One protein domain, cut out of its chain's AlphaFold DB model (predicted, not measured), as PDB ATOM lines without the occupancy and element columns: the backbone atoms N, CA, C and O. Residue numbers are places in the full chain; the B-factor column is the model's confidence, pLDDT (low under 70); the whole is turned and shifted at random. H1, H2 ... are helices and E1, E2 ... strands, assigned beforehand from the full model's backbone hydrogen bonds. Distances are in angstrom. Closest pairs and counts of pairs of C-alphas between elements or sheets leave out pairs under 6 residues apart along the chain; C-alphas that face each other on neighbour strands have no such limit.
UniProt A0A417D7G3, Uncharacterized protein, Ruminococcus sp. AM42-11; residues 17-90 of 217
ATOM      1  N   SER A  17       1.853 -33.374  21.603       88.62
ATOM      2  CA  SER A  17       0.524 -33.766  22.083       88.62
ATOM      3  C   SER A  17       0.156 -33.102  23.413       88.62
ATOM      4  O   SER A  17      -0.963 -32.620  23.561       88.62
ATOM      5  N   GLU A  18       1.092 -33.026  24.359       86.69
ATOM      6  CA  GLU A  18       0.883 -32.354  25.645       86.69
ATOM      7  C   GLU A  18       0.847 -30.828  25.460       86.69
ATOM      8  O   GLU A  18       0.001 -30.163  26.052       86.69
ATOM      9  N   ILE A  19       1.677 -30.265  24.573       85.25
ATOM     10  CA  ILE A  19       1.633 -28.828  24.232       85.25
ATOM     11  C   ILE A  19       0.240 -28.429  23.727       85.25
ATOM     12  O   ILE A  19      -0.324 -27.443  24.201       85.25
ATOM     13  N   ILE A  20      -0.331 -29.215  22.809       86.94
ATOM     14  CA  ILE A  20      -1.671 -28.980  22.255       86.94
ATOM     15  C   ILE A  20      -2.740 -29.175  23.334       86.94
ATOM     16  O   ILE A  20      -3.588 -28.306  23.524       86.94
ATOM     17  N   LYS A  21      -2.685 -30.291  24.071       90.31
ATOM     18  CA  LYS A  21      -3.661 -30.643  25.114       90.31
ATOM     19  C   LYS A  21      -3.779 -29.571  26.197       90.31
ATOM     20  O   LYS A  21      -4.884 -29.270  26.634       90.31
ATOM     21  N   TRP A  22      -2.654 -29.003  26.625       84.94
ATOM     22  CA  TRP A  22      -2.610 -27.982  27.674       84.94
ATOM     23  C   TRP A  22      -2.596 -26.550  27.133       84.94
ATOM     24  O   TRP A  22      -2.434 -25.616  27.918       84.94
ATOM     25  N   ASN A  23      -2.762 -26.376  25.816       86.62
ATOM     26  CA  ASN A  23      -2.746 -25.087  25.127       86.62
ATOM     27  C   ASN A  23      -1.535 -24.215  25.524       86.62
ATOM     28  O   ASN A  23      -1.675 -23.047  25.888       86.62
ATOM     29  N   ILE A  24      -0.338 -24.811  25.526       81.50
ATOM     30  CA  ILE A  24       0.889 -24.126  25.948       81.50
ATOM     31  C   ILE A  24       1.318 -23.159  24.842       81.50
ATOM     32  O   ILE A  24       1.783 -23.568  23.778       81.50
ATOM     33  N   LEU A  25       1.166 -21.863  25.103       80.44
ATOM     34  CA  LEU A  25       1.559 -20.801  24.181       80.44
ATOM     35  C   LEU A  25       3.085 -20.618  24.163       80.44
ATOM     36  O   LEU A  25       3.775 -20.911  25.137       80.44
ATOM     37  N   GLN A  26       3.630 -20.068  23.075       72.19
ATOM     38  CA  GLN A  26       5.083 -19.900  22.914       72.19
ATOM     39  C   GLN A  26       5.736 -19.097  24.058       72.19
ATOM     40  O   GLN A  26       6.839 -19.431  24.485       72.19
ATOM     41  N   GLY A  27       5.051 -18.076  24.588       71.75
ATOM     42  CA  GLY A  27       5.530 -17.281  25.729       71.75
ATOM     43  C   GLY A  27       5.575 -18.049  27.057       71.75
ATOM     44  O   GLY A  27       6.363 -17.713  27.938       71.75
ATOM     45  N   ASP A  28       4.796 -19.124  27.170       70.44
ATOM     46  CA  ASP A  28       4.659 -19.941  28.377       70.44
ATOM     47  C   ASP A  28       5.658 -21.102  28.440       70.44
ATOM     48  O   ASP A  28       5.799 -21.746  29.482       70.44
ATOM     49  N   MET A  29       6.368 -21.375  27.343       68.56
ATOM     50  CA  MET A  29       7.299 -22.503  27.228       68.56
ATOM     51  C   MET A  29       8.494 -22.401  28.191       68.56
ATOM     52  O   MET A  29       9.073 -23.421  28.554       68.56
ATOM     53  N   ASN A  30       8.854 -21.191  28.633       67.00
ATOM     54  CA  ASN A  30      10.088 -20.935  29.387       67.00
ATOM     55  C   ASN A  30       9.914 -20.880  30.919       67.00
ATOM     56  O   ASN A  30      10.915 -20.867  31.630       67.00
ATOM     57  N   ASN A  31       8.679 -20.864  31.436       70.62
ATOM     58  CA  ASN A  31       8.376 -20.708  32.871       70.62
ATOM     59  C   ASN A  31       7.605 -21.898  33.467       70.62
ATOM     60  O   ASN A  31       6.928 -21.767  34.487       70.62
ATOM     61  N   ARG A  32       7.691 -23.072  32.839       74.88
ATOM     62  CA  ARG A  32       6.999 -24.282  33.292       74.88
ATOM     63  C   ARG A  32       7.993 -25.347  33.726       74.88
ATOM     64  O   ARG A  32       9.045 -25.526  33.120       74.88
ATOM     65  N   PHE A  33       7.621 -26.078  34.771       79.69
ATOM     66  CA  PHE A  33       8.290 -27.317  35.135       79.69
ATOM     67  C   PHE A  33       7.574 -28.471  34.447       79.69
ATOM     68  O   PHE A  33       6.355 -28.595  34.540       79.69
ATOM     69  N   ALA A  34       8.340 -29.311  33.762       84.06
ATOM     70  CA  ALA A  34       7.872 -30.586  33.253       84.06
ATOM     71  C   ALA A  34       8.501 -31.701  34.087       84.06
ATOM     72  O   ALA A  34       9.692 -31.649  34.405       84.06
ATOM     73  N   PHE A  35       7.691 -32.691  34.452       85.69
ATOM     74  CA  PHE A  35       8.169 -33.896  35.111       85.69
ATOM     75  C   PHE A  35       8.373 -34.984  34.062       85.69
ATOM     76  O   PHE A  35       7.450 -35.313  33.319       85.69
ATOM     77  N   PHE A  36       9.581 -35.534  34.013       87.56
ATOM     78  CA  PHE A  36       9.921 -36.655  33.147       87.56
ATOM     79  C   PHE A  36      10.186 -37.877  34.017       87.56
ATOM     80  O   PHE A  36      10.924 -37.788  34.997       87.56
ATOM     81  N   HIS A  37       9.581 -39.004  33.648       86.50
ATOM     82  CA  HIS A  37       9.805 -40.293  34.289       86.50
ATOM     83  C   HIS A  37      10.541 -41.214  33.323       86.50
ATOM     84  O   HIS A  37      10.207 -41.260  32.138       86.50
ATOM     85  N   LEU A  38      11.540 -41.925  33.834       83.50
ATOM     86  CA  LEU A  38      12.283 -42.922  33.085       83.50
ATOM     87  C   LEU A  38      12.529 -44.118  33.995       83.50
ATOM     88  O   LEU A  38      13.147 -43.967  35.048       83.50
ATOM     89  N   ASP A  39      12.080 -45.279  33.537       81.75
ATOM     90  CA  ASP A  39      12.352 -46.562  34.168       81.75
ATOM     91  C   ASP A  39      13.488 -47.259  33.423       81.75
ATOM     92  O   ASP A  39      13.532 -47.270  32.188       81.75
ATOM     93  N   ILE A  40      14.444 -47.782  34.188       78.44
ATOM     94  CA  ILE A  40      15.588 -48.535  33.680       78.44
ATOM     95  C   ILE A  40      15.717 -49.784  34.538       78.44
ATOM     96  O   ILE A  40      16.005 -49.683  35.733       78.44
ATOM     97  N   ASP A  41      15.567 -50.937  33.902       73.88
ATOM     98  CA  ASP A  41      15.886 -52.223  34.500       73.88
ATOM     99  C   ASP A  41      17.351 -52.553  34.205       73.88
ATOM    100  O   ASP A  41      17.811 -52.471  33.065       73.88
ATOM    101  N   LEU A  42      18.104 -52.869  35.257       71.69
ATOM    102  CA  LEU A  42      19.498 -53.287  35.154       71.69
ATOM    103  C   LEU A  42      19.556 -54.801  35.343       71.69
ATOM    104  O   LEU A  42      19.069 -55.306  36.352       71.69
ATOM    105  N   GLU A  43      20.161 -55.503  34.382       60.97
ATOM    106  CA  GLU A  43      20.310 -56.967  34.417       60.97
ATOM    107  C   GLU A  43      21.208 -57.428  35.575       60.97
ATOM    108  O   GLU A  43      20.984 -58.489  36.144       60.97
ATOM    109  N   GLU A  44      22.177 -56.602  35.984       59.94
ATOM    110  CA  GLU A  44      23.082 -56.892  37.096       59.94
ATOM    111  C   GLU A  44      23.158 -55.724  38.087       59.94
ATOM    112  O   GLU A  44      22.945 -54.553  37.746       59.94
ATOM    113  N   VAL A  45      23.527 -56.030  39.338       64.38
ATOM    114  CA  VAL A  45      23.839 -55.005  40.344       64.38
ATOM    115  C   VAL A  45      25.132 -54.302  39.936       64.38
ATOM    116  O   VAL A  45      26.234 -54.744  40.252       64.38
ATOM    117  N   GLY A  46      24.980 -53.198  39.214       70.00
ATOM    118  CA  GLY A  46      26.086 -52.433  38.659       70.00
ATOM    119  C   GLY A  46      26.294 -51.082  39.326       70.00
ATOM    120  O   GLY A  46      25.482 -50.599  40.120       70.00
ATOM    121  N   LYS A  47      27.399 -50.443  38.938       79.56
ATOM    122  CA  LYS A  47      27.539 -49.003  39.119       79.56
ATOM    123  C   LYS A  47      26.807 -48.286  37.997       79.56
ATOM    124  O   LYS A  47      27.001 -48.628  36.832       79.56
ATOM    125  N   LEU A  48      26.013 -47.276  38.334       85.56
ATOM    126  CA  LEU A  48      25.349 -46.435  37.344       85.56
ATOM    127  C   LEU A  48      25.889 -45.015  37.441       85.56
ATOM    128  O   LEU A  48      25.731 -44.350  38.462       85.56
ATOM    129  N   PHE A  49      26.496 -44.552  36.354       88.62
ATOM    130  CA  PHE A  49      26.934 -43.172  36.207       88.62
ATOM    131  C   PHE A  49      26.048 -42.468  35.184       88.62
ATOM    132  O   PHE A  49      25.934 -42.915  34.043       88.62
ATOM    133  N   LEU A  50      25.415 -41.371  35.589       89.12
ATOM    134  CA  LEU A  50      24.562 -40.576  34.714       89.12
ATOM    135  C   LEU A  50      25.301 -39.337  34.226       89.12
ATOM    136  O   LEU A  50      25.970 -38.653  34.999       89.12
ATOM    137  N   GLN A  51      25.117 -39.034  32.943       90.06
ATOM    138  CA  GLN A  51      25.514 -37.778  32.321       90.06
ATOM    139  C   GLN A  51      24.244 -37.027  31.927       90.06
ATOM    140  O   GLN A  51      23.497 -37.482  31.060       90.06
ATOM    141  N   ILE A  52      23.973 -35.900  32.580       89.19
ATOM    142  CA  ILE A  52      22.729 -35.144  32.407       89.19
ATOM    143  C   ILE A  52      23.018 -33.684  32.073       89.19
ATOM    144  O   ILE A  52      23.932 -33.063  32.606       89.19
ATOM    145  N   THR A  53      22.220 -33.112  31.179       88.44
ATOM    146  CA  THR A  53      22.249 -31.685  30.865       88.44
ATOM    147  C   THR A  53      20.827 -31.178  30.653       88.44
ATOM    148  O   THR A  53      19.909 -31.958  30.406       88.44
ATOM    149  N   ALA A  54      20.633 -29.867  30.762       86.00
ATOM    150  CA  ALA A  54      19.369 -29.206  30.463       86.00
ATOM    151  C   ALA A  54      19.627 -27.811  29.886       86.00
ATOM    152  O   ALA A  54      20.734 -27.284  29.964       86.00
ATOM    153  N   VAL A  55      18.599 -27.186  29.315       77.31
ATOM    154  CA  VAL A  55      18.726 -25.827  28.762       77.31
ATOM    155  C   VAL A  55      18.741 -24.769  29.869       77.31
ATOM    156  O   VAL A  55      19.529 -23.830  29.815       77.31
ATOM    157  N   ALA A  56      17.882 -24.916  30.883       78.69
ATOM    158  CA  ALA A  56      17.709 -23.905  31.927       78.69
ATOM    159  C   ALA A  56      18.041 -24.438  33.321       78.69
ATOM    160  O   ALA A  56      19.007 -23.990  33.940       78.69
ATOM    161  N   ARG A  57      17.219 -25.359  33.836       86.38
ATOM    162  CA  ARG A  57      17.358 -25.964  35.165       86.38
ATOM    163  C   ARG A  57      16.773 -27.371  35.167       86.38
ATOM    164  O   ARG A  57      15.804 -27.629  34.460       86.38
ATOM    165  N   TYR A  58      17.312 -28.241  36.009       90.25
ATOM    166  CA  TYR A  58      16.688 -29.504  36.382       90.25
ATOM    167  C   TYR A  58      16.911 -29.790  37.868       90.25
ATOM    168  O   TYR A  58      17.839 -29.277  38.503       90.25
ATOM    169  N   ARG A  59      16.069 -30.665  38.409       92.81
ATOM    170  CA  ARG A  59      16.274 -31.323  39.694       92.81
ATOM    171  C   ARG A  59      16.112 -32.819  39.452       92.81
ATOM    172  O   ARG A  59      15.150 -33.231  38.813       92.81
ATOM    173  N   LEU A  60      17.099 -33.600  39.880       92.81
ATOM    174  CA  LEU A  60      17.141 -35.042  39.670       92.81
ATOM    175  C   LEU A  60      16.710 -35.756  40.949       92.81
ATOM    176  O   LEU A  60      17.260 -35.507  42.027       92.81
ATOM    177  N   TRP A  61      15.760 -36.672  40.802       92.62
ATOM    178  CA  TRP A  61      15.385 -37.640  41.823       92.62
ATOM    179  C   TRP A  61      15.539 -39.039  41.252       92.62
ATOM    180  O   TRP A  61      15.185 -39.279  40.102       92.62
ATOM    181  N   ILE A  62      16.036 -39.958  42.072       90.50
ATOM    182  CA  ILE A  62      16.128 -41.377  41.737       90.50
ATOM    183  C   ILE A  62      15.489 -42.144  42.879       90.50
ATOM    184  O   ILE A  62      15.832 -41.936  44.045       90.50
ATOM    185  N   ASN A  63      14.523 -43.004  42.553       86.50
ATOM    186  CA  ASN A  63      13.849 -43.853  43.535       86.50
ATOM    187  C   ASN A  63      13.287 -43.073  44.745       86.50
ATOM    188  O   ASN A  63      13.349 -43.535  45.882       86.50
ATOM    189  N   GLY A  64      12.750 -41.871  44.491       84.06
ATOM    190  CA  GLY A  64      12.155 -40.988  45.502       84.06
ATOM    191  C   GLY A  64      13.154 -40.158  46.318       84.06
ATOM    192  O   GLY A  64      12.737 -39.304  47.097       84.06
ATOM    193  N   LYS A  65      14.465 -40.350  46.131       88.50
ATOM    194  CA  LYS A  65      15.507 -39.585  46.829       88.50
ATOM    195  C   LYS A  65      16.053 -38.465  45.934       88.50
ATOM    196  O   LYS A  65      16.338 -38.719  44.763       88.50
ATOM    197  N   PRO A  66      16.210 -37.232  46.449       92.50
ATOM    198  CA  PRO A  66      16.862 -36.163  45.702       92.50
ATOM    199  C   PRO A  66      18.355 -36.459  45.526       92.50
ATOM    200  O   PRO A  66      19.015 -36.814  46.497       92.50
ATOM    201  N   VAL A  67      18.879 -36.265  44.314       93.50
ATOM    202  CA  VAL A  67      20.291 -36.531  43.989       93.50
ATOM    203  C   VAL A  67      21.058 -35.223  43.806       93.50
ATOM    204  O   VAL A  67      21.901 -34.880  44.626       93.50
ATOM    205  N   LEU A  68      20.737 -34.451  42.762       93.75
ATOM    206  CA  LEU A  68      21.360 -33.148  42.513       93.75
ATOM    207  C   LEU A  68      20.445 -32.192  41.744       93.75
ATOM    208  O   LEU A  68      19.337 -32.539  41.337       93.75
ATOM    209  N   SER A  69      20.914 -30.959  41.567       92.00
ATOM    210  CA  SER A  69      20.283 -29.936  40.726       92.00
ATOM    211  C   SER A  69      21.320 -29.369  39.778       92.00
ATOM    212  O   SER A  69      22.472 -29.206  40.168       92.00
ATOM    213  N   GLY A  70      20.895 -29.023  38.574       89.00
ATOM    214  CA  GLY A  70      21.773 -28.464  37.561       89.00
ATOM    215  C   GLY A  70      20.982 -27.668  36.527       89.00
ATOM    216  O   GLY A  70      19.856 -27.242  36.814       89.00
ATOM    217  N   PRO A  71      21.533 -27.455  35.327       87.50
ATOM    218  CA  PRO A  71      22.842 -27.917  34.870       87.50
ATOM    219  C   PRO A  71      23.987 -26.979  35.284       87.50
ATOM    220  O   PRO A  71      23.753 -25.813  35.621       87.50
ATOM    221  N   CYS A  72      25.234 -27.439  35.147       78.38
ATOM    222  CA  CYS A  72      26.364 -26.536  34.910       78.38
ATOM    223  C   CYS A  72      26.058 -25.625  33.709       78.38
ATOM    224  O   CYS A  72      25.850 -26.098  32.590       78.38
ATOM    225  N   LYS A  73      25.998 -24.306  33.934       73.38
ATOM    226  CA  LYS A  73      25.621 -23.355  32.880       73.38
ATOM    227  C   LYS A  73      26.691 -23.279  31.795       73.38
ATOM    228  O   LYS A  73      27.860 -23.040  32.086       73.38
ATOM    229  N   GLY A  74      26.252 -23.453  30.556       71.69
ATOM    230  CA  GLY A  74      27.052 -23.265  29.353       71.69
ATOM    231  C   GLY A  74      26.929 -21.877  28.735       71.69
ATOM    232  O   GLY A  74      26.196 -21.014  29.222       71.69
ATOM    233  N   ASP A  75      27.635 -21.694  27.626       74.69
ATOM    234  CA  ASP A  75      27.459 -20.578  26.699       74.69
ATOM    235  C   ASP A  75      26.918 -21.085  25.346       74.69
ATOM    236  O   ASP A  75      26.713 -22.282  25.145       74.69
ATOM    237  N   ARG A  76      26.679 -20.174  24.394       68.31
ATOM    238  CA  ARG A  76      26.106 -20.504  23.072       68.31
ATOM    239  C   ARG A  76      26.923 -21.534  22.279       68.31
ATOM    240  O   ARG A  76      26.378 -22.186  21.392       68.31
ATOM    241  N   TYR A  77      28.211 -21.658  22.568       75.44
ATOM    242  CA  TYR A  77      29.152 -22.523  21.867       75.44
ATOM    243  C   TYR A  77      29.586 -23.729  22.711       75.44
ATOM    244  O   TYR A  77      30.256 -24.623  22.190       75.44
ATOM    245  N   ARG A  78      29.231 -23.766  24.002       75.62
ATOM    246  CA  ARG A  78      29.661 -24.789  24.960       75.62
ATOM    247  C   ARG A  78      28.522 -25.167  25.890       75.62
ATOM    248  O   ARG A  78      28.212 -24.438  26.825       75.62
ATOM    249  N   GLN A  79      27.962 -26.352  25.678       76.31
ATOM    250  CA  GLN A  79      27.011 -26.958  26.602       76.31
ATOM    251  C   GLN A  79      27.753 -27.925  27.531       76.31
ATOM    252  O   GLN A  79      28.426 -28.843  27.061       76.31
ATOM    253  N   TYR A  80      27.618 -27.731  28.843       82.94
ATOM    254  CA  TYR A  80      28.154 -28.653  29.844       82.94
ATOM    255  C   TYR A  80      27.109 -29.699  30.237       82.94
ATOM    256  O   TYR A  80      25.904 -29.498  30.069       82.94
ATOM    257  N   TYR A  81      27.577 -30.820  30.772       87.25
ATOM    258  CA  TYR A  81      26.750 -31.830  31.416       87.25
ATOM    259  C   TYR A  81      27.309 -32.109  32.810       87.25
ATOM    260  O   TYR A  81      28.510 -31.975  33.044       87.25
ATOM    261  N   ASP A  82      26.432 -32.502  33.721       89.50
ATOM    262  CA  ASP A  82      26.806 -32.981  35.041       89.50
ATOM    263  C   ASP A  82      26.997 -34.495  34.977       89.50
ATOM    264  O   ASP A  82      26.201 -35.205  34.357       89.50
ATOM    265  N   GLY A  83      28.063 -34.984  35.606       90.50
ATOM    266  CA  GLY A  83      28.314 -36.405  35.803       90.50
ATOM    267  C   GLY A  83      28.071 -36.780  37.260       90.50
ATOM    268  O   GLY A  83      28.641 -36.147  38.149       90.50
ATOM    269  N   VAL A  84      27.247 -37.793  37.517       92.56
ATOM    270  CA  VAL A  84      26.950 -38.254  38.879       92.56
ATOM    271  C   VAL A  84      26.936 -39.778  38.962       92.56
ATOM    272  O   VAL A  84      26.304 -40.449  38.148       92.56
ATOM    273  N   ASP A  85      27.617 -40.322  39.972       90.94
ATOM    274  CA  ASP A  85      27.468 -41.722  40.367       90.94
ATOM    275  C   ASP A  85      26.190 -41.860  41.202       90.94
ATOM    276  O   ASP A  85      26.035 -41.215  42.242       90.94
ATOM    277  N   VAL A  86      25.252 -42.669  40.717       90.50
ATOM    278  CA  VAL A  86      23.940 -42.880  41.337       90.50
ATOM    279  C   VAL A  86      23.747 -44.310  41.828       90.50
ATOM    280  O   VAL A  86      22.626 -44.710  42.140       90.50
ATOM    281  N   SER A  87      24.831 -45.076  41.934       86.19
ATOM    282  CA  SER A  87      24.803 -46.491  42.317       86.19
ATOM    283  C   SER A  87      24.082 -46.729  43.649       86.19
ATOM    284  O   SER A  87      23.264 -47.640  43.759       86.19
ATOM    285  N   ASP A  88      24.287 -45.854  44.637       84.25
ATOM    286  CA  ASP A  88      23.660 -45.956  45.967       84.25
ATOM    287  C   ASP A  88      22.156 -45.623  45.980       84.25
ATOM    288  O   ASP A  88      21.459 -45.831  46.980       84.25
ATOM    289  N   TYR A  89      21.636 -45.096  44.870       82.50
ATOM    290  CA  TYR A  89      20.221 -44.777  44.696       82.50
ATOM    291  C   TYR A  89      19.456 -45.895  43.985       82.50
ATOM    292  O   TYR A  89      18.229 -45.816  43.890       82.50
ATOM    293  N   LEU A  90      20.139 -46.936  43.502       81.38
ATOM    294  CA  LEU A  90      19.517 -48.087  42.856       81.38
ATOM    295  C   LEU A  90      18.773 -48.947  43.885       81.38
ATOM    296  O   LEU A  90      19.262 -49.217  44.984       81.38
TER     297      LEU A  90
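This is residues 17 to 90 of the 217 residues of an uncharacterized protein of Ruminococcus sp. AM42-11 (UniProt A0A417D7G3). There is little regular structure: two small two-stranded sheets, E2 with E3 and E1 with E4, stand loosely face to face, and a long unnamed stretch, residues 22 to 48, leads to E1 from the short helix H1, far off at one end. The 74 printed residues hold H1, E1, E2, E3, E4 in that order; the class is mixed, both sheets are antiparallel, and only 24 residues are in named elements. The whole is loose, with a radius of gyration of the C-alphas of 15.3 A and spans of 44 by 32 by 19 A.

E2, residues 58 to 62, and E3, residues 65 to 70, form a hairpin at 156 degrees, with N 60 and O 68 2.9 A apart, within hydrogen-bond range. E1, residues 49 to 52, and E4, residues 82 to 85, are antiparallel at 159 degrees, with N 82 and O 52 2.8 A apart, within range too. The closest C-alphas of E3 and E4, Gly 70 and Asp 82, are 7.2 A apart. H1, residues 17 to 21, is apart from E2, E3 and E4; its O i to N i+4 pair is within hydrogen-bond range.

E3 is 15.8 A long and E2 13.0 A. H1 begins at C-alpha 17 (0.524, -33.766, 22.083); E4 ends at C-alpha 85 (27.468, -41.722, 40.367).

The farthest C-alphas, Gly 27 and Glu 44, are 44.8 A apart. The printed part has no cut. The links H1 to E1 and E3 to E4 are long. Residues 29 to 30, 43 to 45 and 76 have pLDDT under 70.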